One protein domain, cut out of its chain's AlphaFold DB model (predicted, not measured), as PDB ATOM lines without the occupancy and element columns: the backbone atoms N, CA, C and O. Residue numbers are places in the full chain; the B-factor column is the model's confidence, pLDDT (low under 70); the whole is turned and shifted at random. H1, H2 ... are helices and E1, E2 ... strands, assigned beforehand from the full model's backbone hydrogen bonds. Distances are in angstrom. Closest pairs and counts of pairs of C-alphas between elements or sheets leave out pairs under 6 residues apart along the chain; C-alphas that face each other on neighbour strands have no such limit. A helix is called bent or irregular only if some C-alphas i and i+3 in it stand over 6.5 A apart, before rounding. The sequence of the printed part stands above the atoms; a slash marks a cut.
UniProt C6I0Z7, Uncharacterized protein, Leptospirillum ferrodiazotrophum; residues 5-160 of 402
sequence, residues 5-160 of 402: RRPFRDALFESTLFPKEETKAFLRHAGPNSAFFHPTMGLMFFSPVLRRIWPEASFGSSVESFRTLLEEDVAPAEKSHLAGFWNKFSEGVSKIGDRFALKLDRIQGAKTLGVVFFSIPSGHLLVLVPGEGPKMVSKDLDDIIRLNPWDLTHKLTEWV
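What this domain is: This is residues 5 to 160 of the 402 residues of an uncharacterized protein of Leptospirillum ferrodiazotrophum (UniProt C6I0Z7). A twisted sheet of five strands forms the core, with H5, H1 and H6 covering one face and H4, with H3 side by side with it, on the other: three layers, helices on both faces of a sheet. The unnamed stretch of residues 5 to 19 lies at one end. The printed part has 156 residues, with six named helices and five named strands in the order H1 E1 E2 H2 H3 H4 E3 E4 E5 H5 H6. The sheet, E2 E1 E5 E4 E3, is antiparallel throughout, and the class is mixed, helices and strands. The whole is compact, with a radius of gyration of the C-alphas of 15.2 A and spans of 45 by 31 by 29 A.

Where its parts are: Begin with the sheet: E5 is residues 123 to 131, 26.3 A long, from C-alpha 123 at (32.383, -23.305, 29.841). In the same sheet look for E4, residues 112 to 120, 26.0 A, and E3, residues 95 to 101, 20.7 A; then E1, residues 34 to 38, and E2, residues 42 to 46. Find H1, residues 20 to 30, from C-alpha 20 at (43.340, -27.444, 43.381). H2 is residues 48 to 52, H3 residues 63 to 73, and H4 residues 76 to 90, 21.8 A. H4 is irregular: C-alphas 77 and 80 are 7.4 A apart, against about 5 A in a regular helix. H5 is residues 134 to 146, 18.2 A; H6, residues 150 to 160, ends at (37.532, -31.052, 31.427).

How they stand to each other: E3, E4 and E5 make a meander, each strand the antiparallel neighbour of the one before. See N 98 and O 115 at 3.0 A between E3 and E4, N 116 and O 127 at 2.9 A between E4 and E5, N 35 and O 126 at 2.9 A between E1 and E5, and N 36 and O 45 at 2.9 A between E1 and E2. H5 runs along E4, height 8.3 A; their closest C-alphas, Gly 114 and Val 137, are 5.9 A apart. On the same face, H1 and H6 touch at a steep tilt of 46 degrees, opposite ways, closest at C-alphas Glu 22 and Leu 152, 5.3 A. On the opposite face H4 lies over E3, height 9.1 A, closest at C-alphas Glu 78 and Phe 100, 6.5 A. H3 is only just at the sheet's level, height 3.7 A; H2 only grazes the sheet. In H3, H5 and H6 every O i to N i+4 pair is within hydrogen-bond range; in H1 6 of 7, in H4 9 of 11, and in H2 0 of 1, with 2 of 2 O i to N i+3 pairs.

The domain as a whole: The C-alphas farthest apart, Leu 12 and Ala 77, are 46.8 A apart. The printed part has no cut and no long link. Residues 5 to 7 are under pLDDT 70; the mean of the printed part is 90.2.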
ATOM      1  N   ARG A   5      32.708 -31.512  44.189       69.88
ATOM      2  CA  ARG A   5      32.887 -32.030  42.824       69.88
ATOM      3  C   ARG A   5      32.222 -33.396  42.708       69.88
ATOM      4  O   ARG A   5      31.968 -34.043  43.725       69.88
ATOM      5  N   ARG A   6      31.919 -33.795  41.477       65.25
ATOM      6  CA  ARG A   6      31.517 -35.156  41.125       65.25
ATOM      7  C   ARG A   6      32.249 -35.583  39.855       65.25
ATOM      8  O   ARG A   6      32.667 -34.709  39.088       65.25
ATOM      9  N   PRO A   7      32.374 -36.899  39.614       68.56
ATOM     10  CA  PRO A   7      32.718 -37.406  38.294       68.56
ATOM     11  C   PRO A   7      31.800 -36.798  37.230       68.56
ATOM     12  O   PRO A   7      30.645 -36.461  37.515       68.56
ATOM     13  N   PHE A   8      32.312 -36.673  36.007       73.62
ATOM     14  CA  PHE A   8      31.477 -36.339  34.857       73.62
ATOM     15  C   PHE A   8      30.334 -37.347  34.728       73.62
ATOM     16  O   PHE A   8      30.426 -38.479  35.212       73.62
ATOM     17  N   ARG A   9      29.250 -36.939  34.062       71.50
ATOM     18  CA  ARG A   9      28.160 -37.858  33.737       71.50
ATOM     19  C   ARG A   9      28.749 -39.103  33.064       71.50
ATOM     20  O   ARG A   9      29.643 -39.001  32.230       71.50
ATOM     21  N   ASP A  10      28.311 -40.266  33.527       76.25
ATOM     22  CA  ASP A  10      28.764 -41.588  33.092       76.25
ATOM     23  C   ASP A  10      30.212 -41.998  33.408       76.25
ATOM     24  O   ASP A  10      30.504 -43.198  33.357       76.25
ATOM     25  N   ALA A  11      31.056 -41.085  33.897       83.12
ATOM     26  CA  ALA A  11      32.379 -41.417  34.415       83.12
ATOM     27  C   ALA A  11      32.275 -42.225  35.721       83.12
ATOM     28  O   ALA A  11      31.530 -41.882  36.641       83.12
ATOM     29  N   LEU A  12      33.059 -43.301  35.820       85.31
ATOM     30  CA  LEU A  12      33.141 -44.122  37.036       85.31
ATOM     31  C   LEU A  12      34.027 -43.485  38.116       85.31
ATOM     32  O   LEU A  12      33.876 -43.780  39.299       85.31
ATOM     33  N   PHE A  13      34.947 -42.607  37.715       89.00
ATOM     34  CA  PHE A  13      35.932 -41.990  38.594       89.00
ATOM     35  C   PHE A  13      36.113 -40.505  38.262       89.00
ATOM     36  O   PHE A  13      35.862 -40.067  37.145       89.00
ATOM     37  N   GLU A  14      36.575 -39.716  39.233       85.56
ATOM     38  CA  GLU A  14      36.944 -38.314  38.991       85.56
ATOM     39  C   GLU A  14      38.252 -38.212  38.204       85.56
ATOM     40  O   GLU A  14      39.163 -39.013  38.422       85.56
ATOM     41  N   SER A  15      38.397 -37.195  37.353       85.06
ATOM     42  CA  SER A  15      39.677 -36.895  36.702       85.06
ATOM     43  C   SER A  15      40.819 -36.746  37.713       85.06
ATOM     44  O   SER A  15      40.650 -36.270  38.840       85.06
ATOM     45  N   THR A  16      42.015 -37.130  37.274       82.06
ATOM     46  CA  THR A  16      43.243 -37.035  38.073       82.06
ATOM     47  C   THR A  16      43.824 -35.614  38.130       82.06
ATOM     48  O   THR A  16      44.716 -35.356  38.938       82.06
ATOM     49  N   LEU A  17      43.297 -34.675  37.329       85.06
ATOM     50  CA  LEU A  17      43.889 -33.352  37.074       85.06
ATOM     51  C   LEU A  17      43.232 -32.171  37.771       85.06
ATOM     52  O   LEU A  17      43.423 -31.038  37.336       85.06
ATOM     53  N   PHE A  18      42.431 -32.372  38.815       86.31
ATOM     54  CA  PHE A  18      41.714 -31.211  39.331       86.31
ATOM     55  C   PHE A  18      42.679 -30.070  39.757       86.31
ATOM     56  O   PHE A  18      43.524 -30.305  40.631       86.31
ATOM     57  N   PRO A  19      42.487 -28.823  39.266       87.75
ATOM     58  CA  PRO A  19      43.357 -27.679  39.558       87.75
ATOM     59  C   PRO A  19      43.152 -27.097  40.954       87.75
ATOM     60  O   PRO A  19      42.530 -26.048  41.150       87.75
ATOM     61  N   LYS A  20      43.605 -27.819  41.984       88.50
ATOM     62  CA  LYS A  20      43.340 -27.444  43.381       88.50
ATOM     63  C   LYS A  20      43.982 -26.108  43.743       88.50
ATOM     64  O   LYS A  20      43.333 -25.315  44.423       88.50
ATOM     65  N   GLU A  21      45.219 -25.868  43.325       90.38
ATOM     66  CA  GLU A  21      45.978 -24.689  43.750       90.38
ATOM     67  C   GLU A  21      45.580 -23.439  42.966       90.38
ATOM     68  O   GLU A  21      45.333 -22.399  43.573       90.38
ATOM     69  N   GLU A  22      45.374 -23.554  41.656       91.56
ATOM     70  CA  GLU A  22      44.904 -22.465  40.795       91.56
ATOM     71  C   GLU A  22      43.493 -22.037  41.190       91.56
ATOM     72  O   GLU A  22      43.195 -20.846  41.281       91.56
ATOM     73  N   THR A  23      42.628 -23.001  41.527       89.25
ATOM     74  CA  THR A  23      41.287 -22.662  42.006       89.25
ATOM     75  C   THR A  23      41.339 -21.970  43.367       89.25
ATOM     76  O   THR A  23      40.625 -20.996  43.587       89.25
ATOM     77  N   LYS A  24      42.198 -22.418  44.295       88.81
ATOM     78  CA  LYS A  24      42.390 -21.716  45.577       88.81
ATOM     79  C   LYS A  24      42.922 -20.299  45.363       88.81
ATOM     80  O   LYS A  24      42.440 -19.389  46.031       88.81
ATOM     81  N   ALA A  25      43.895 -20.116  44.472       89.56
ATOM     82  CA  ALA A  25      44.461 -18.811  44.149       89.56
ATOM     83  C   ALA A  25      43.385 -17.876  43.587       89.56
ATOM     84  O   ALA A  25      43.208 -16.776  44.102       89.56
ATOM     85  N   PHE A  26      42.587 -18.350  42.628       90.88
ATOM     86  CA  PHE A  26      41.465 -17.588  42.084       90.88
ATOM     87  C   PHE A  26      40.452 -17.191  43.165       90.88
ATOM     88  O   PHE A  26      40.115 -16.017  43.280       90.88
ATOM     89  N   LEU A  27      40.018 -18.129  44.015       89.62
ATOM     90  CA  LEU A  27      39.031 -17.865  45.072       89.62
ATOM     91  C   LEU A  27      39.522 -16.884  46.148       89.62
ATOM     92  O   LEU A  27      38.700 -16.227  46.783       89.62
ATOM     93  N   ARG A  28      40.841 -16.753  46.362       89.69
ATOM     94  CA  ARG A  28      41.396 -15.723  47.264       89.69
ATOM     95  C   ARG A  28      41.126 -14.306  46.760       89.69
ATOM     96  O   ARG A  28      40.993 -13.409  47.583       89.69
ATOM     97  N   HIS A  29      41.046 -14.120  45.444       88.19
ATOM     98  CA  HIS A  29      40.808 -12.819  44.817       88.19
ATOM     99  C   HIS A  29      39.343 -12.620  44.426       88.19
ATOM    100  O   HIS A  29      38.780 -11.563  44.672       88.19
ATOM    101  N   ALA A  30      38.718 -13.642  43.840       89.06
ATOM    102  CA  ALA A  30      37.340 -13.592  43.364       89.06
ATOM    103  C   ALA A  30      36.295 -13.727  44.484       89.06
ATOM    104  O   ALA A  30      35.119 -13.441  44.282       89.06
ATOM    105  N   GLY A  31      36.714 -14.184  45.663       89.19
ATOM    106  CA  GLY A  31      35.821 -14.491  46.767       89.19
ATOM    107  C   GLY A  31      35.247 -15.912  46.695       89.19
ATOM    108  O   GLY A  31      35.518 -16.681  45.768       89.19
ATOM    109  N   PRO A  32      34.472 -16.310  47.717       89.69
ATOM    110  CA  PRO A  32      34.090 -17.698  47.913       89.69
ATOM    111  C   PRO A  32      32.803 -18.105  47.190       89.69
ATOM    112  O   PRO A  32      32.459 -19.277  47.260       89.69
ATOM    113  N   ASN A  33      32.054 -17.209  46.548       93.62
ATOM    114  CA  ASN A  33      30.779 -17.558  45.909       93.62
ATOM    115  C   ASN A  33      30.976 -17.790  44.412       93.62
ATOM    116  O   ASN A  33      30.459 -17.043  43.584       93.62
ATOM    117  N   SER A  34      31.735 -18.830  44.081       93.12
ATOM    118  CA  SER A  34      32.080 -19.135  42.694       93.12
ATOM    119  C   SER A  34      31.611 -20.522  42.275       93.12
ATOM    120  O   SER A  34      31.514 -21.450  43.090       93.12
ATOM    121  N   ALA A  35      31.339 -20.642  40.983       94.31
ATOM    122  CA  ALA A  35      30.827 -21.829  40.321       94.31
ATOM    123  C   ALA A  35      31.440 -21.965  38.926       94.31
ATOM    124  O   ALA A  35      31.862 -20.980  38.328       94.31
ATOM    125  N   PHE A  36      31.462 -23.183  38.400       93.81
ATOM    126  CA  PHE A  36      31.826 -23.453  37.015       93.81
ATOM    127  C   PHE A  36      30.733 -24.256  36.329       93.81
ATOM    128  O   PHE A  36      30.344 -25.321  36.816       93.81
ATOM    129  N   PHE A  37      30.266 -23.740  35.198       93.00
ATOM    130  CA  PHE A  37      29.277 -24.366  34.338       93.00
ATOM    131  C   PHE A  37      29.951 -24.927  33.098       93.00
ATOM    132  O   PHE A  37      30.572 -24.181  32.346       93.00
ATOM    133  N   HIS A  38      29.757 -26.214  32.854       90.94
ATOM    134  CA  HIS A  38      30.019 -26.820  31.559       90.94
ATOM    135  C   HIS A  38      28.764 -26.708  30.682       90.94
ATOM    136  O   HIS A  38      27.667 -26.947  31.197       90.94
ATOM    137  N   PRO A  39      28.878 -26.408  29.376       86.88
ATOM    138  CA  PRO A  39      27.715 -26.167  28.520       86.88
ATOM    139  C   PRO A  39      26.722 -27.335  28.471       86.88
ATOM    140  O   PRO A  39      25.515 -27.122  28.505       86.88
ATOM    141  N   THR A  40      27.220 -28.573  28.449       84.25
ATOM    142  CA  THR A  40      26.375 -29.779  28.354       84.25
ATOM    143  C   THR A  40      26.125 -30.470  29.691       84.25
ATOM    144  O   THR A  40      25.109 -31.137  29.855       84.25
ATOM    145  N   MET A  41      27.030 -30.305  30.660       82.69
ATOM    146  CA  MET A  41      26.969 -31.015  31.947       82.69
ATOM    147  C   MET A  41      26.436 -30.128  33.075       82.69
ATOM    148  O   MET A  41      26.264 -30.603  34.194       82.69
ATOM    149  N   GLY A  42      26.183 -28.844  32.806       90.19
ATOM    150  CA  GLY A  42      25.749 -27.875  33.801       90.19
ATOM    151  C   GLY A  42      26.816 -27.623  34.868       90.19
ATOM    152  O   GLY A  42      28.020 -27.631  34.606       90.19
ATOM    153  N   LEU A  43      26.365 -27.359  36.089       91.88
ATOM    154  CA  LEU A  43      27.206 -26.995  37.217       91.88
ATOM    155  C   LEU A  43      28.119 -28.161  37.612       91.88
ATOM    156  O   LEU A  43      27.660 -29.230  38.018       91.88
ATOM    157  N   MET A  44      29.422 -27.927  37.518       88.44
ATOM    158  CA  MET A  44      30.469 -28.943  37.625       88.44
ATOM    159  C   MET A  44      31.215 -28.906  38.952       88.44
ATOM    160  O   MET A  44      31.528 -29.938  39.545       88.44
ATOM    161  N   PHE A  45      31.503 -27.701  39.427       88.94
ATOM    162  CA  PHE A  45      31.963 -27.472  40.782       88.94
ATOM    163  C   PHE A  45      31.433 -26.137  41.267       88.94
ATOM    164  O   PHE A  45      31.221 -25.203  40.493       88.94
ATOM    165  N   PHE A  46      31.237 -26.052  42.571       91.06
ATOM    166  CA  PHE A  46      30.830 -24.823  43.220       91.06
ATOM    167  C   PHE A  46      31.301 -24.818  44.667       91.06
ATOM    168  O   PHE A  46      31.569 -25.856  45.287       91.06
ATOM    169  N   SER A  47      31.421 -23.616  45.205       89.00
ATOM    170  CA  SER A  47      31.608 -23.420  46.631       89.00
ATOM    171  C   SER A  47      30.333 -23.747  47.402       89.00
ATOM    172  O   SER A  47      29.285 -23.200  47.068       89.00
ATOM    173  N   PRO A  48      30.393 -24.517  48.502       86.50
ATOM    174  CA  PRO A  48      29.228 -24.735  49.359       86.50
ATOM    175  C   PRO A  48      28.585 -23.438  49.876       86.50
ATOM    176  O   PRO A  48      27.382 -23.408  50.120       86.50
ATOM    177  N   VAL A  49      29.363 -22.356  50.012       90.31
ATOM    178  CA  VAL A  49      28.863 -21.046  50.470       90.31
ATOM    179  C   VAL A  49      27.951 -20.391  49.427       90.31
ATOM    180  O   VAL A  49      27.036 -19.664  49.808       90.31
ATOM    181  N   LEU A  50      28.108 -20.737  48.139       91.19
ATOM    182  CA  LEU A  50      27.241 -20.274  47.050       91.19
ATOM    183  C   LEU A  50      25.765 -20.583  47.324       91.19
ATOM    184  O   LEU A  50      24.903 -19.802  46.939       91.19
ATOM    185  N   ARG A  51      25.463 -21.670  48.050       91.50
ATOM    186  CA  ARG A  51      24.086 -22.059  48.395       91.50
ATOM    187  C   ARG A  51      23.357 -21.075  49.307       91.50
ATOM    188  O   ARG A  51      22.145 -21.161  49.439       91.50
ATOM    189  N   ARG A  52      24.066 -20.124  49.920       90.38
ATOM    190  CA  ARG A  52      23.431 -19.005  50.634       90.38
ATOM    191  C   ARG A  52      22.806 -17.980  49.684       90.38
ATOM    192  O   ARG A  52      21.937 -17.232  50.106       90.38
ATOM    193  N   ILE A  53      23.277 -17.940  48.438       92.44
ATOM    194  CA  ILE A  53      22.810 -17.043  47.375       92.44
ATOM    195  C   ILE A  53      21.916 -17.809  46.400       92.44
ATOM    196  O   ILE A  53      20.851 -17.331  46.038       92.44
ATOM    197  N   TRP A  54      22.326 -19.019  46.014       92.69
ATOM    198  CA  TRP A  54      21.582 -19.908  45.127       92.69
ATOM    199  C   TRP A  54      21.342 -21.266  45.809       92.69
ATOM    200  O   TRP A  54      22.135 -22.196  45.627       92.69
ATOM    201  N   PRO A  55      20.280 -21.403  46.627       90.31
ATOM    202  CA  PRO A  55      20.032 -22.606  47.431       90.31
ATOM    203  C   PRO A  55      19.917 -23.899  46.618       90.31
ATOM    204  O   PRO A  55      20.357 -24.958  47.067       90.31
ATOM    205  N   GLU A  56      19.381 -23.795  45.404       90.00
ATOM    206  CA  GLU A  56      19.143 -24.917  44.490       90.00
ATOM    207  C   GLU A  56      20.404 -25.375  43.740       90.00
ATOM    208  O   GLU A  56      20.374 -26.401  43.058       90.00
ATOM    209  N   ALA A  57      21.534 -24.668  43.900       91.50
ATOM    210  CA  ALA A  57      22.800 -25.012  43.263       91.50
ATOM    211  C   ALA A  57      23.194 -26.471  43.553       91.50
ATOM    212  O   ALA A  57      23.574 -26.863  44.670       91.50
ATOM    213  N   SER A  58      23.124 -27.291  42.513       91.06
ATOM    214  CA  SER A  58      23.426 -28.717  42.550       91.06
ATOM    215  C   SER A  58      24.144 -29.135  41.270       91.06
ATOM    216  O   SER A  58      24.049 -28.458  40.247       91.06
ATOM    217  N   PHE A  59      24.899 -30.234  41.313       89.50
ATOM    218  CA  PHE A  59      25.579 -30.726  40.112       89.50
ATOM    219  C   PHE A  59      24.575 -30.990  38.992       89.50
ATOM    220  O   PHE A  59      23.543 -31.609  39.242       89.50
ATOM    221  N   GLY A  60      24.884 -30.524  37.784       87.88
ATOM    222  CA  GLY A  60      23.963 -30.595  36.648       87.88
ATOM    223  C   GLY A  60      23.049 -29.380  36.477       87.88
ATOM    224  O   GLY A  60      22.457 -29.234  35.414       87.88
ATOM    225  N   SER A  61      22.958 -28.478  37.465       93.06
ATOM    226  CA  SER A  61      22.168 -27.241  37.325       93.06
ATOM    227  C   SER A  61      22.700 -26.394  36.166       93.06
ATOM    228  O   SER A  61      23.908 -26.183  36.070       93.06
ATOM    229  N   SER A  62      21.840 -25.907  35.276       93.69
ATOM    230  CA  SER A  62      22.287 -25.165  34.091       93.69
ATOM    231  C   SER A  62      22.468 -23.671  34.383       93.69
ATOM    232  O   SER A  62      22.017 -23.157  35.411       93.69
ATOM    233  N   VAL A  63      23.112 -22.953  33.455       94.88
ATOM    234  CA  VAL A  63      23.129 -21.478  33.475       94.88
ATOM    235  C   VAL A  63      21.702 -20.930  33.401       94.88
ATOM    236  O   VAL A  63      21.399 -19.947  34.065       94.88
ATOM    237  N   GLU A  64      20.805 -21.605  32.678       94.81
ATOM    238  CA  GLU A  64      19.393 -21.223  32.574       94.81
ATOM    239  C   GLU A  64      18.649 -21.358  33.913       94.81
ATOM    240  O   GLU A  64      17.849 -20.497  34.279       94.81
ATOM    241  N   SER A  65      18.961 -22.392  34.705       94.75
ATOM    242  CA  SER A  65      18.431 -22.523  36.068       94.75
ATOM    243  C   SER A  65      18.881 -21.360  36.957       94.75
ATOM    244  O   SER A  65      18.085 -20.803  37.708       94.75
ATOM    245  N   PHE A  66      20.150 -20.951  36.846       95.94
ATOM    246  CA  PHE A  66      20.654 -19.777  37.559       95.94
ATOM    247  C   PHE A  66      20.029 -18.470  37.043       95.94
ATOM    248  O   PHE A  66      19.717 -17.581  37.833       95.94
ATOM    249  N   ARG A  67      19.803 -18.356  35.731       96.06
ATOM    250  CA  ARG A  67      19.109 -17.221  35.119       96.06
ATOM    251  C   ARG A  67      17.698 -17.062  35.666       96.06
ATOM    252  O   ARG A  67      17.350 -15.961  36.079       96.06
ATOM    253  N   THR A  68      16.932 -18.150  35.711       94.50
ATOM    254  CA  THR A  68      15.559 -18.160  36.238       94.50
ATOM    255  C   THR A  68      15.532 -17.642  37.675       94.50
ATOM    256  O   THR A  68      14.786 -16.717  37.985       94.50
ATOM    257  N   LEU A  69      16.433 -18.146  38.527       92.56
ATOM    258  CA  LEU A  69      16.599 -17.647  39.895       92.56
ATOM    259  C   LEU A  69      16.881 -16.135  39.921       92.56
ATOM    260  O   LEU A  69      16.258 -15.397  40.681       92.56
ATOM    261  N   LEU A  70      17.821 -15.658  39.101       93.69
ATOM    262  CA  LEU A  70      18.197 -14.246  39.102       93.69
ATOM    263  C   LEU A  70      17.043 -13.346  38.627       93.69
ATOM    264  O   LEU A  70      16.824 -12.280  39.196       93.69
ATOM    265  N   GLU A  71      16.273 -13.777  37.627       93.88
ATOM    266  CA  GLU A  71      15.084 -13.064  37.141       93.88
ATOM    267  C   GLU A  71      13.958 -12.993  38.189       93.88
ATOM    268  O   GLU A  71      13.212 -12.005  38.242       93.88
ATOM    269  N   GLU A  72      13.852 -14.010  39.045       91.81
ATOM    270  CA  GLU A  72      12.929 -14.031  40.178       91.81
ATOM    271  C   GLU A  72      13.398 -13.148  41.340       91.81
ATOM    272  O   GLU A  72      12.566 -12.498  41.980       91.81
ATOM    273  N   ASP A  73      14.701 -13.081  41.599       90.94
ATOM    274  CA  ASP A  73      15.257 -12.458  42.806       90.94
ATOM    275  C   ASP A  73      15.582 -10.965  42.644       90.94
ATOM    276  O   ASP A  73      15.636 -10.216  43.626       90.94
ATOM    277  N   VAL A  74      15.759 -10.506  41.407       93.62
ATOM    278  CA  VAL A  74      16.064  -9.109  41.090       93.62
ATOM    279  C   VAL A  74      14.824  -8.211  41.220       93.62
ATOM    280  O   VAL A  74      13.683  -8.598  40.946       93.62
ATOM    281  N   ALA A  75      15.039  -6.975  41.681       93.38
ATOM    282  CA  ALA A  75      13.984  -5.983  41.852       93.38
ATOM    283  C   ALA A  75      13.282  -5.676  40.509       93.38
ATOM    284  O   ALA A  75      13.947  -5.599  39.477       93.38
ATOM    285  N   PRO A  76      11.956  -5.428  40.482       92.19
ATOM    286  CA  PRO A  76      11.226  -5.194  39.229       92.19
ATOM    287  C   PRO A  76      11.811  -4.087  38.337       92.19
ATOM    288  O   PRO A  76      11.779  -4.213  37.115       92.19
ATOM    289  N   ALA A  77      12.385  -3.038  38.937       93.31
ATOM    290  CA  ALA A  77      13.012  -1.922  38.224       93.31
ATOM    291  C   ALA A  77      14.285  -2.315  37.445       93.31
ATOM    292  O   ALA A  77      14.649  -1.643  36.486       93.31
ATOM    293  N   GLU A  78      14.939  -3.415  37.819       94.38
ATOM    294  CA  GLU A  78      16.189  -3.895  37.218       94.38
ATOM    295  C   GLU A  78      15.948  -4.910  36.086       94.38
ATOM    296  O   GLU A  78      16.891  -5.323  35.418       94.38
ATOM    297  N   LYS A  79      14.699  -5.316  35.808       92.75
ATOM    298  CA  LYS A  79      14.410  -6.375  34.820       92.75
ATOM    299  C   LYS A  79      14.920  -6.062  33.411       92.75
ATOM    300  O   LYS A  79      15.486  -6.934  32.759       92.75
ATOM    301  N   SER A  80      14.752  -4.823  32.943       93.81
ATOM    302  CA  SER A  80      15.264  -4.414  31.626       93.81
ATOM    303  C   SER A  80      16.793  -4.415  31.583       93.81
ATOM    304  O   SER A  80      17.383  -4.726  30.550       93.81
ATOM    305  N   HIS A  81      17.433  -4.063  32.697       95.88
ATOM    306  CA  HIS A  81      18.883  -4.055  32.826       95.88
ATOM    307  C   HIS A  81      19.441  -5.487  32.832       95.88
ATOM    308  O   HIS A  81      20.358  -5.800  32.074       95.88
ATOM    309  N   LEU A  82      18.802  -6.383  33.589       96.50
ATOM    310  CA  LEU A  82      19.106  -7.810  33.628       96.50
ATOM    311  C   LEU A  82      18.960  -8.479  32.251       96.50
ATOM    312  O   LEU A  82      19.819  -9.263  31.855       96.50
ATOM    313  N   ALA A  83      17.923  -8.135  31.484       95.81
ATOM    314  CA  ALA A  83      17.774  -8.623  30.112       95.81
ATOM    315  C   ALA A  83      18.956  -8.200  29.218       95.81
ATOM    316  O   ALA A  83      19.495  -9.015  28.472       95.81
ATOM    317  N   GLY A  84      19.418  -6.949  29.341       96.19
ATOM    318  CA  GLY A  84      20.607  -6.466  28.633       96.19
ATOM    319  C   GLY A  84      21.891  -7.210  29.018       96.19
ATOM    320  O   GLY A  84      22.730  -7.471  28.157       96.19
ATOM    321  N   PHE A  85      22.035  -7.597  30.288       96.19
ATOM    322  CA  PHE A  85      23.141  -8.436  30.752       96.19
ATOM    323  C   PHE A  85      23.117  -9.829  30.108       96.19
ATOM    324  O   PHE A  85      24.136 -10.278  29.582       96.19
ATOM    325  N   TRP A  86      21.959 -10.491  30.076       96.06
ATOM    326  CA  TRP A  86      21.836 -11.812  29.450       96.06
ATOM    327  C   TRP A  86      22.037 -11.780  27.934       96.06
ATOM    328  O   TRP A  86      22.654 -12.697  27.395       96.06
ATOM    329  N   ASN A  87      21.611 -10.709  27.261       95.06
ATOM    330  CA  ASN A  87      21.891 -10.521  25.836       95.06
ATOM    331  C   ASN A  87      23.403 -10.478  25.580       95.06
ATOM    332  O   ASN A  87      23.914 -11.277  24.798       95.06
ATOM    333  N   LYS A  88      24.144  -9.649  26.325       93.88
ATOM    334  CA  LYS A  88      25.614  -9.599  26.238       93.88
ATOM    335  C   LYS A  88      26.274 -10.941  26.577       93.88
ATOM    336  O   LYS A  88      27.272 -11.309  25.966       93.88
ATOM    337  N   PHE A  89      25.737 -11.684  27.547       93.38
ATOM    338  CA  PHE A  89      26.218 -13.034  27.853       93.38
ATOM    339  C   PHE A  89      26.021 -13.981  26.656       93.38
ATOM    340  O   PHE A  89      26.950 -14.695  26.280       93.38
ATOM    341  N   SER A  90      24.849 -13.941  26.010       91.31
ATOM    342  CA  SER A  90      24.538 -14.765  24.832       91.31
ATOM    343  C   SER A  90      25.349 -14.398  23.584       91.31
ATOM    344  O   SER A  90      25.628 -15.265  22.762       91.31
ATOM    345  N   GLU A  91      25.799 -13.145  23.475       92.12
ATOM    346  CA  GLU A  91      26.706 -12.667  22.420       92.12
ATOM    347  C   GLU A  91      28.144 -13.210  22.566       92.12
ATOM    348  O   GLU A  91      28.994 -12.954  21.715       92.12
ATOM    349  N   GLY A  92      28.439 -13.974  23.625       84.94
ATOM    350  CA  GLY A  92      29.729 -14.647  23.792       84.94
ATOM    351  C   GLY A  92      30.854 -13.730  24.268       84.94
ATOM    352  O   GLY A  92      32.030 -14.026  24.044       84.94
ATOM    353  N   VAL A  93      30.523 -12.621  24.940       86.12
ATOM    354  CA  VAL A  93      31.530 -11.735  25.537       86.12
ATOM    355  C   VAL A  93      32.406 -12.547  26.504       86.12
ATOM    356  O   VAL A  93      31.911 -13.252  27.388       86.12
ATOM    357  N   SER A  94      33.731 -12.457  26.334       86.12
ATOM    358  CA  SER A  94      34.705 -13.254  27.100       86.12
ATOM    359  C   SER A  94      34.611 -13.014  28.607       86.12
ATOM    360  O   SER A  94      34.883 -13.905  29.413       86.12
ATOM    361  N   LYS A  95      34.200 -11.806  28.994       92.44
ATOM    362  CA  LYS A  95      33.983 -11.417  30.376       92.44
ATOM    363  C   LYS A  95      32.861 -10.404  30.489       92.44
ATOM    364  O   LYS A  95      32.908  -9.349  29.861       92.44
ATOM    365  N   ILE A  96      31.897 -10.694  31.345       94.44
ATOM    366  CA  ILE A  96      30.782  -9.799  31.625       94.44
ATOM    367  C   ILE A  96      30.562  -9.740  33.127       94.44
ATOM    368  O   ILE A  96      30.605 -10.762  33.807       94.44
ATOM    369  N   GLY A  97      30.341  -8.544  33.654       95.19
ATOM    370  CA  GLY A  97      29.970  -8.371  35.043       95.19
ATOM    371  C   GLY A  97      29.048  -7.183  35.213       95.19
ATOM    372  O   GLY A  97      29.227  -6.166  34.546       95.19
ATOM    373  N   ASP A  98      28.058  -7.334  36.082       96.50
ATOM    374  CA  ASP A  98      27.140  -6.259  36.442       96.50
ATOM    375  C   ASP A  98      26.581  -6.465  37.852       96.50
ATOM    376  O   ASP A  98      26.863  -7.471  38.510       96.50
ATOM    377  N   ARG A  99      25.804  -5.498  38.336       95.94
ATOM    378  CA  ARG A  99      25.141  -5.555  39.641       95.94
ATOM    379  C   ARG A  99      23.648  -5.332  39.506       95.94
ATOM    380  O   ARG A  99      23.203  -4.504  38.717       95.94
ATOM    381  N   PHE A 100      22.902  -5.982  40.385       96.31
ATOM    382  CA  PHE A 100      21.452  -5.883  40.419       96.31
ATOM    383  C   PHE A 100      20.968  -5.649  41.844       96.31
ATOM    384  O   PHE A 100      21.456  -6.268  42.795       96.31
ATOM    385  N   ALA A 101      20.003  -4.746  42.000       95.06
ATOM    386  CA  ALA A 101      19.261  -4.622  43.246       95.06
ATOM    387  C   ALA A 101      18.363  -5.852  43.434       95.06
ATOM    388  O   ALA A 101      17.685  -6.289  42.503       95.06
ATOM    389  N   LEU A 102      18.355  -6.405  44.642       93.94
ATOM    390  CA  LEU A 102      17.555  -7.576  44.993       93.94
ATOM    391  C   LEU A 102      16.206  -7.160  45.581       93.94
ATOM    392  O   LEU A 102      16.062  -6.073  46.149       93.94
ATOM    393  N   LYS A 103      15.222  -8.059  45.508       91.38
ATOM    394  CA  LYS A 103      14.029  -7.983  46.360       91.38
ATOM    395  C   LYS A 103      14.442  -8.101  47.836       91.38
ATOM    396  O   LYS A 103      15.390  -8.815  48.167       91.38
ATOM    397  N   LEU A 104      13.743  -7.382  48.719       78.00
ATOM    398  CA  LEU A 104      14.030  -7.377  50.160       78.00
ATOM    399  C   LEU A 104      13.996  -8.802  50.739       78.00
ATOM    400  O   LEU A 104      13.196  -9.630  50.312       78.00
ATOM    401  N   ASP A 105      14.884  -9.062  51.700       72.94
ATOM    402  CA  ASP A 105      14.979 -10.294  52.499       72.94
ATOM    403  C   ASP A 105      15.272 -11.600  51.742       72.94
ATOM    404  O   ASP A 105      15.274 -12.675  52.345       72.94
ATOM    405  N   ARG A 106      15.595 -11.541  50.442       79.62
ATOM    406  CA  ARG A 106      15.922 -12.748  49.669       79.62
ATOM    407  C   ARG A 106      17.265 -13.364  50.055       79.62
ATOM    408  O   ARG A 106      17.364 -14.573  50.246       79.62
ATOM    409  N   ILE A 107      18.296 -12.531  50.172       82.69
ATOM    410  CA  ILE A 107      19.631 -12.941  50.606       82.69
ATOM    411  C   ILE A 107      19.924 -12.206  51.906       82.69
ATOM    412  O   ILE A 107      19.963 -10.976  51.943       82.69
ATOM    413  N   GLN A 108      20.129 -12.962  52.984       80.44
ATOM    414  CA  GLN A 108      20.357 -12.383  54.303       80.44
ATOM    415  C   GLN A 108      21.564 -11.433  54.278       80.44
ATOM    416  O   GLN A 108      22.681 -11.841  53.962       80.44
ATOM    417  N   GLY A 109      21.328 -10.163  54.620       80.25
ATOM    418  CA  GLY A 109      22.369  -9.134  54.671       80.25
ATOM    419  C   GLY A 109      22.812  -8.576  53.313       80.25
ATOM    420  O   GLY A 109      23.763  -7.805  53.274       80.25
ATOM    421  N   ALA A 110      22.147  -8.914  52.201       88.88
ATOM    422  CA  ALA A 110      22.475  -8.362  50.887       88.88
ATOM    423  C   ALA A 110      21.264  -7.685  50.232       88.88
ATOM    424  O   ALA A 110      20.195  -8.273  50.097       88.88
ATOM    425  N   LYS A 111      21.456  -6.438  49.794       92.69
ATOM    426  CA  LYS A 111      20.475  -5.661  49.007       92.69
ATOM    427  C   LYS A 111      20.869  -5.560  47.537       92.69
ATOM    428  O   LYS A 111      20.059  -5.189  46.691       92.69
ATOM    429  N   THR A 112      22.125  -5.855  47.228       94.81
ATOM    430  CA  THR A 112      22.684  -5.829  45.882       94.81
ATOM    431  C   THR A 112      23.483  -7.104  45.658       94.81
ATOM    432  O   THR A 112      24.179  -7.569  46.562       94.81
ATOM    433  N   LEU A 113      23.396  -7.653  44.451       96.31
ATOM    434  CA  LEU A 113      24.191  -8.789  44.012       96.31
ATOM    435  C   LEU A 113      24.998  -8.398  42.781       96.31
ATOM    436  O   LEU A 113      24.432  -7.996  41.768       96.31
ATOM    437  N   GLY A 114      26.315  -8.526  42.874       97.06
ATOM    438  CA  GLY A 114      27.201  -8.520  41.722       97.06
ATOM    439  C   GLY A 114      27.267  -9.907  41.097       97.06
ATOM    440  O   GLY A 114      27.370 -10.902  41.816       97.06
ATOM    441  N   VAL A 115      27.219  -9.972  39.772       97.56
ATOM    442  CA  VAL A 115      27.290 -11.207  38.989       97.56
ATOM    443  C   VAL A 115      28.378 -11.030  37.946       97.56
ATOM    444  O   VAL A 115      28.303 -10.106  37.143       97.56
ATOM    445  N   VAL A 116      29.378 -11.911  37.944       96.69
ATOM    446  CA  VAL A 116      30.436 -11.939  36.926       96.69
ATOM    447  C   VAL A 116      30.481 -13.309  36.276       96.69
ATOM    448  O   VAL A 116      30.574 -14.319  36.972       96.69
ATOM    449  N   PHE A 117      30.489 -13.328  34.948       96.06
ATOM    450  CA  PHE A 117      30.839 -14.494  34.154       96.06
ATOM    451  C   PHE A 117      32.175 -14.283  33.445       96.06
ATOM    452  O   PHE A 117      32.415 -13.253  32.812       96.06
ATOM    453  N   PHE A 118      33.026 -15.301  33.518       94.19
ATOM    454  CA  PHE A 118      34.189 -15.456  32.656       94.19
ATOM    455  C   PHE A 118      33.894 -16.611  31.706       94.19
ATOM    456  O   PHE A 118      33.740 -17.752  32.149       94.19
ATOM    457  N   SER A 119      33.810 -16.320  30.416       91.69
ATOM    458  CA  SER A 119      33.667 -17.334  29.378       91.69
ATOM    459  C   SER A 119      35.039 -17.919  29.074       91.69
ATOM    460  O   SER A 119      35.989 -17.196  28.762       91.69
ATOM    461  N   ILE A 120      35.149 -19.234  29.192       89.69
ATOM    462  CA  ILE A 120      36.354 -20.004  28.901       89.69
ATOM    463  C   ILE A 120      36.026 -21.083  27.859       89.69
ATOM    464  O   ILE A 120      34.859 -21.439  27.713       89.69
ATOM    465  N   PRO A 121      37.014 -21.645  27.136       87.19
ATOM    466  CA  PRO A 121      36.739 -22.618  26.072       87.19
ATOM    467  C   PRO A 121      35.897 -23.824  26.516       87.19
ATOM    468  O   PRO A 121      35.146 -24.382  25.726       87.19
ATOM    469  N   SER A 122      36.015 -24.214  27.786       85.69
ATOM    470  CA  SER A 122      35.319 -25.356  28.378       85.69
ATOM    471  C   SER A 122      34.025 -25.002  29.127       85.69
ATOM    472  O   SER A 122      33.399 -25.896  29.695       85.69
ATOM    473  N   GLY A 123      33.609 -23.727  29.160       91.25
ATOM    474  CA  GLY A 123      32.383 -23.305  29.841       91.25
ATOM    475  C   GLY A 123      32.429 -21.901  30.441       91.25
ATOM    476  O   GLY A 123      33.091 -21.009  29.923       91.25
ATOM    477  N   HIS A 124      31.727 -21.691  31.555       94.19
ATOM    478  CA  HIS A 124      31.625 -20.378  32.196       94.19
ATOM    479  C   HIS A 124      31.938 -20.448  33.689       94.19
ATOM    480  O   HIS A 124      31.339 -21.232  34.428       94.19
ATOM    481  N   LEU A 125      32.846 -19.592  34.154       94.69
ATOM    482  CA  LEU A 125      33.070 -19.359  35.579       94.69
ATOM    483  C   LEU A 125      32.145 -18.247  36.058       94.69
ATOM    484  O   LEU A 125      32.218 -17.129  35.560       94.69
ATOM    485  N   LEU A 126      31.309 -18.556  37.041       96.12
ATOM    486  CA  LEU A 126      30.448 -17.612  37.738       96.12
ATOM    487  C   LEU A 126      31.111 -17.169  39.040       96.12
ATOM    488  O   LEU A 126      31.618 -18.004  39.792       96.12
ATOM    489  N   VAL A 127      31.038 -15.875  39.336       96.44
ATOM    490  CA  VAL A 127      31.390 -15.288  40.633       96.44
ATOM    491  C   VAL A 127      30.259 -14.374  41.088       96.44
ATOM    492  O   VAL A 127      29.804 -13.523  40.324       96.44
ATOM    493  N   LEU A 128      29.813 -14.551  42.333       96.38
ATOM    494  CA  LEU A 128      28.747 -13.766  42.949       96.38
ATOM    495  C   LEU A 128      29.271 -12.905  44.102       96.38
ATOM    496  O   LEU A 128      29.962 -13.383  45.004       96.38
ATOM    497  N   VAL A 129      28.881 -11.634  44.114       95.62
ATOM    498  CA  VAL A 129      29.321 -10.649  45.108       95.62
ATOM    499  C   VAL A 129      28.098 -10.073  45.824       95.62
ATOM    500  O   VAL A 129      27.521  -9.089  45.359       95.62
ATOM    501  N   PRO A 130      27.632 -10.692  46.922       94.56
ATOM    502  CA  PRO A 130      26.540 -10.130  47.707       94.56
ATOM    503  C   PRO A 130      27.027  -8.900  48.487       94.56
ATOM    504  O   PRO A 130      28.132  -8.904  49.029       94.56
ATOM    505  N   GLY A 131      26.196  -7.866  48.602       92.81
ATOM    506  CA  GLY A 131      26.522  -6.702  49.420       92.81
ATOM    507  C   GLY A 131      25.319  -5.879  49.871       92.81
ATOM    508  O   GLY A 131      24.238  -5.925  49.285       92.81
ATOM    509  N   GLU A 132      25.514  -5.093  50.928       90.56
ATOM    510  CA  GLU A 132      24.476  -4.239  51.527       90.56
ATOM    511  C   GLU A 132      24.112  -3.022  50.665       90.56
ATOM    512  O   GLU A 132      23.058  -2.414  50.861       90.56
ATOM    513  N   GLY A 133      24.961  -2.658  49.702       88.88
ATOM    514  CA  GLY A 133      24.707  -1.529  48.819       88.88
ATOM    515  C   GLY A 133      25.594  -1.492  47.574       88.88
ATOM    516  O   GLY A 133      26.628  -2.164  47.503       88.88
ATOM    517  N   PRO A 134      25.225  -0.654  46.590       90.12
ATOM    518  CA  PRO A 134      25.801  -0.689  45.249       90.12
ATOM    519  C   PRO A 134      27.272  -0.273  45.199       90.12
ATOM    520  O   PRO A 134      28.018  -0.802  44.382       90.12
ATOM    521  N   LYS A 135      27.717   0.649  46.065       90.94
ATOM    522  CA  LYS A 135      29.110   1.134  46.071       90.94
ATOM    523  C   LYS A 135      30.109   0.040  46.454       90.94
ATOM    524  O   LYS A 135      31.152  -0.065  45.823       90.94
ATOM    525  N   MET A 136      29.773  -0.763  47.465       87.81
ATOM    526  CA  MET A 136      30.622  -1.862  47.928       87.81
ATOM    527  C   MET A 136      30.745  -2.930  46.840       87.81
ATOM    528  O   MET A 136      31.849  -3.265  46.433       87.81
ATOM    529  N   VAL A 137      29.603  -3.353  46.287       93.25
ATOM    530  CA  VAL A 137      29.559  -4.351  45.211       93.25
ATOM    531  C   VAL A 137      30.294  -3.871  43.959       93.25
ATOM    532  O   VAL A 137      31.007  -4.654  43.348       93.25
ATOM    533  N   SER A 138      30.167  -2.594  43.581       92.19
ATOM    534  CA  SER A 138      30.822  -2.069  42.369       92.19
ATOM    535  C   SER A 138      32.347  -2.132  42.461       92.19
ATOM    536  O   SER A 138      32.991  -2.515  41.493       92.19
ATOM    537  N   LYS A 139      32.922  -1.809  43.628       89.88
ATOM    538  CA  LYS A 139      34.375  -1.879  43.828       89.88
ATOM    539  C   LYS A 139      34.890  -3.312  43.660       89.88
ATOM    540  O   LYS A 139      35.824  -3.541  42.901       89.88
ATOM    541  N   ASP A 140      34.247  -4.261  44.334       91.69
ATOM    542  CA  ASP A 140      34.643  -5.670  44.281       91.69
ATOM    543  C   ASP A 140      34.433  -6.256  42.874       91.69
ATOM    544  O   ASP A 140      35.268  -7.011  42.379       91.69
ATOM    545  N   LEU A 141      33.347  -5.871  42.189       93.31
ATOM    546  CA  LEU A 141      33.107  -6.239  40.794       93.31
ATOM    547  C   LEU A 141      34.212  -5.736  39.870       93.31
ATOM    548  O   LEU A 141      34.711  -6.521  39.071       93.31
ATOM    549  N   ASP A 142      34.611  -4.468  39.977       90.94
ATOM    550  CA  ASP A 142      35.666  -3.894  39.136       90.94
ATOM    551  C   ASP A 142      36.999  -4.632  39.326       90.94
ATOM    552  O   ASP A 142      37.689  -4.937  38.347       90.94
ATOM    553  N   ASP A 143      37.340  -4.982  40.568       91.44
ATOM    554  CA  ASP A 143      38.545  -5.750  40.887       91.44
ATOM    555  C   ASP A 143      38.476  -7.168  40.288       91.44
ATOM    556  O   ASP A 143      39.419  -7.619  39.628       91.44
ATOM    557  N   ILE A 144      37.332  -7.850  40.414       93.56
ATOM    558  CA  ILE A 144      37.106  -9.182  39.829       93.56
ATOM    559  C   ILE A 144      37.119  -9.122  38.298       93.56
ATOM    560  O   ILE A 144      37.694  -9.999  37.642       93.56
ATOM    561  N   ILE A 145      36.543  -8.076  37.702       91.00
ATOM    562  CA  ILE A 145      36.515  -7.841  36.252       91.00
ATOM    563  C   ILE A 145      37.918  -7.562  35.694       91.00
ATOM    564  O   ILE A 145      38.189  -7.872  34.533       91.00
ATOM    565  N   ARG A 146      38.872  -7.132  36.519       90.62
ATOM    566  CA  ARG A 146      40.283  -6.998  36.114       90.62
ATOM    567  C   ARG A 146      41.098  -8.282  36.257       90.62
ATOM    568  O   ARG A 146      42.180  -8.367  35.682       90.62
ATOM    569  N   LEU A 147      40.593  -9.300  36.963       90.12
ATOM    570  CA  LEU A 147      41.295 -10.581  37.084       90.12
ATOM    571  C   LEU A 147      41.464 -11.258  35.723       90.12
ATOM    572  O   LEU A 147      40.502 -11.411  34.967       90.12
ATOM    573  N   ASN A 148      42.671 -11.746  35.455       87.44
ATOM    574  CA  ASN A 148      42.951 -12.624  34.330       87.44
ATOM    575  C   ASN A 148      43.124 -14.064  34.846       87.44
ATOM    576  O   ASN A 148      44.201 -14.395  35.341       87.44
ATOM    577  N   PRO A 149      42.100 -14.933  34.768       87.00
ATOM    578  CA  PRO A 149      42.181 -16.292  35.295       87.00
ATOM    579  C   PRO A 149      42.886 -17.250  34.322       87.00
ATOM    580  O   PRO A 149      42.507 -18.412  34.255       87.00
ATOM    581  N   TRP A 150      43.878 -16.792  33.550       88.75
ATOM    582  CA  TRP A 150      44.487 -17.572  32.465       88.75
ATOM    583  C   TRP A 150      44.996 -18.950  32.920       88.75
ATOM    584  O   TRP A 150      44.628 -19.957  32.316       88.75
ATOM    585  N   ASP A 151      45.737 -19.017  34.033       88.75
ATOM    586  CA  ASP A 151      46.240 -20.286  34.585       88.75
ATOM    587  C   ASP A 151      45.098 -21.242  34.955       88.75
ATOM    588  O   ASP A 151      45.122 -22.432  34.627       88.75
ATOM    589  N   LEU A 152      44.055 -20.711  35.604       90.75
ATOM    590  CA  LEU A 152      42.874 -21.487  35.969       90.75
ATOM    591  C   LEU A 152      42.130 -21.965  34.717       90.75
ATOM    592  O   LEU A 152      41.742 -23.126  34.656       90.75
ATOM    593  N   THR A 153      41.968 -21.108  33.711       90.62
ATOM    594  CA  THR A 153      41.332 -21.438  32.432       90.62
ATOM    595  C   THR A 153      42.052 -22.584  31.730       90.62
ATOM    596  O   THR A 153      41.409 -23.555  31.319       90.62
ATOM    597  N   HIS A 154      43.381 -22.508  31.623       90.44
ATOM    598  CA  HIS A 154      44.183 -23.564  31.011       90.44
ATOM    599  C   HIS A 154      43.992 -24.887  31.758       90.44
ATOM    600  O   HIS A 154      43.659 -25.910  31.160       90.44
ATOM    601  N   LYS A 155      44.126 -24.867  33.087       91.25
ATOM    602  CA  LYS A 155      44.025 -26.084  33.891       91.25
ATOM    603  C   LYS A 155      42.618 -26.671  33.953       91.25
ATOM    604  O   LYS A 155      42.470 -27.888  33.980       91.25
ATOM    605  N   LEU A 156      41.583 -25.835  33.943       90.19
ATOM    606  CA  LEU A 156      40.202 -26.297  33.816       90.19
ATOM    607  C   LEU A 156      39.951 -26.933  32.454       90.19
ATOM    608  O   LEU A 156      39.245 -27.930  32.388       90.19
ATOM    609  N   THR A 157      40.548 -26.407  31.386       89.31
ATOM    610  CA  THR A 157      40.458 -27.011  30.051       89.31
ATOM    611  C   THR A 157      41.110 -28.397  30.028       89.31
ATOM    612  O   THR A 157      40.486 -29.350  29.567       89.31
ATOM    613  N   GLU A 158      42.308 -28.550  30.604       89.88
ATOM    614  CA  GLU A 158      42.962 -29.864  30.756       89.88
ATOM    615  C   GLU A 158      42.123 -30.833  31.606       89.88
ATOM    616  O   GLU A 158      41.970 -32.005  31.260       89.88
ATOM    617  N   TRP A 159      41.560 -30.342  32.712       90.44
ATOM    618  CA  TRP A 159      40.717 -31.133  33.606       90.44
ATOM    619  C   TRP A 159      39.413 -31.590  32.940       90.44
ATOM    620  O   TRP A 159      39.041 -32.756  33.081       90.44
ATOM    621  N   VAL A 160      38.735 -30.707  32.200       90.31
ATOM    622  CA  VAL A 160      37.532 -31.052  31.427       90.31
ATOM    623  C   VAL A 160      37.880 -32.104  30.380       90.31
ATOM    624  O   VAL A 160      37.226 -33.139  30.349       90.31
TER     625      VAL A 160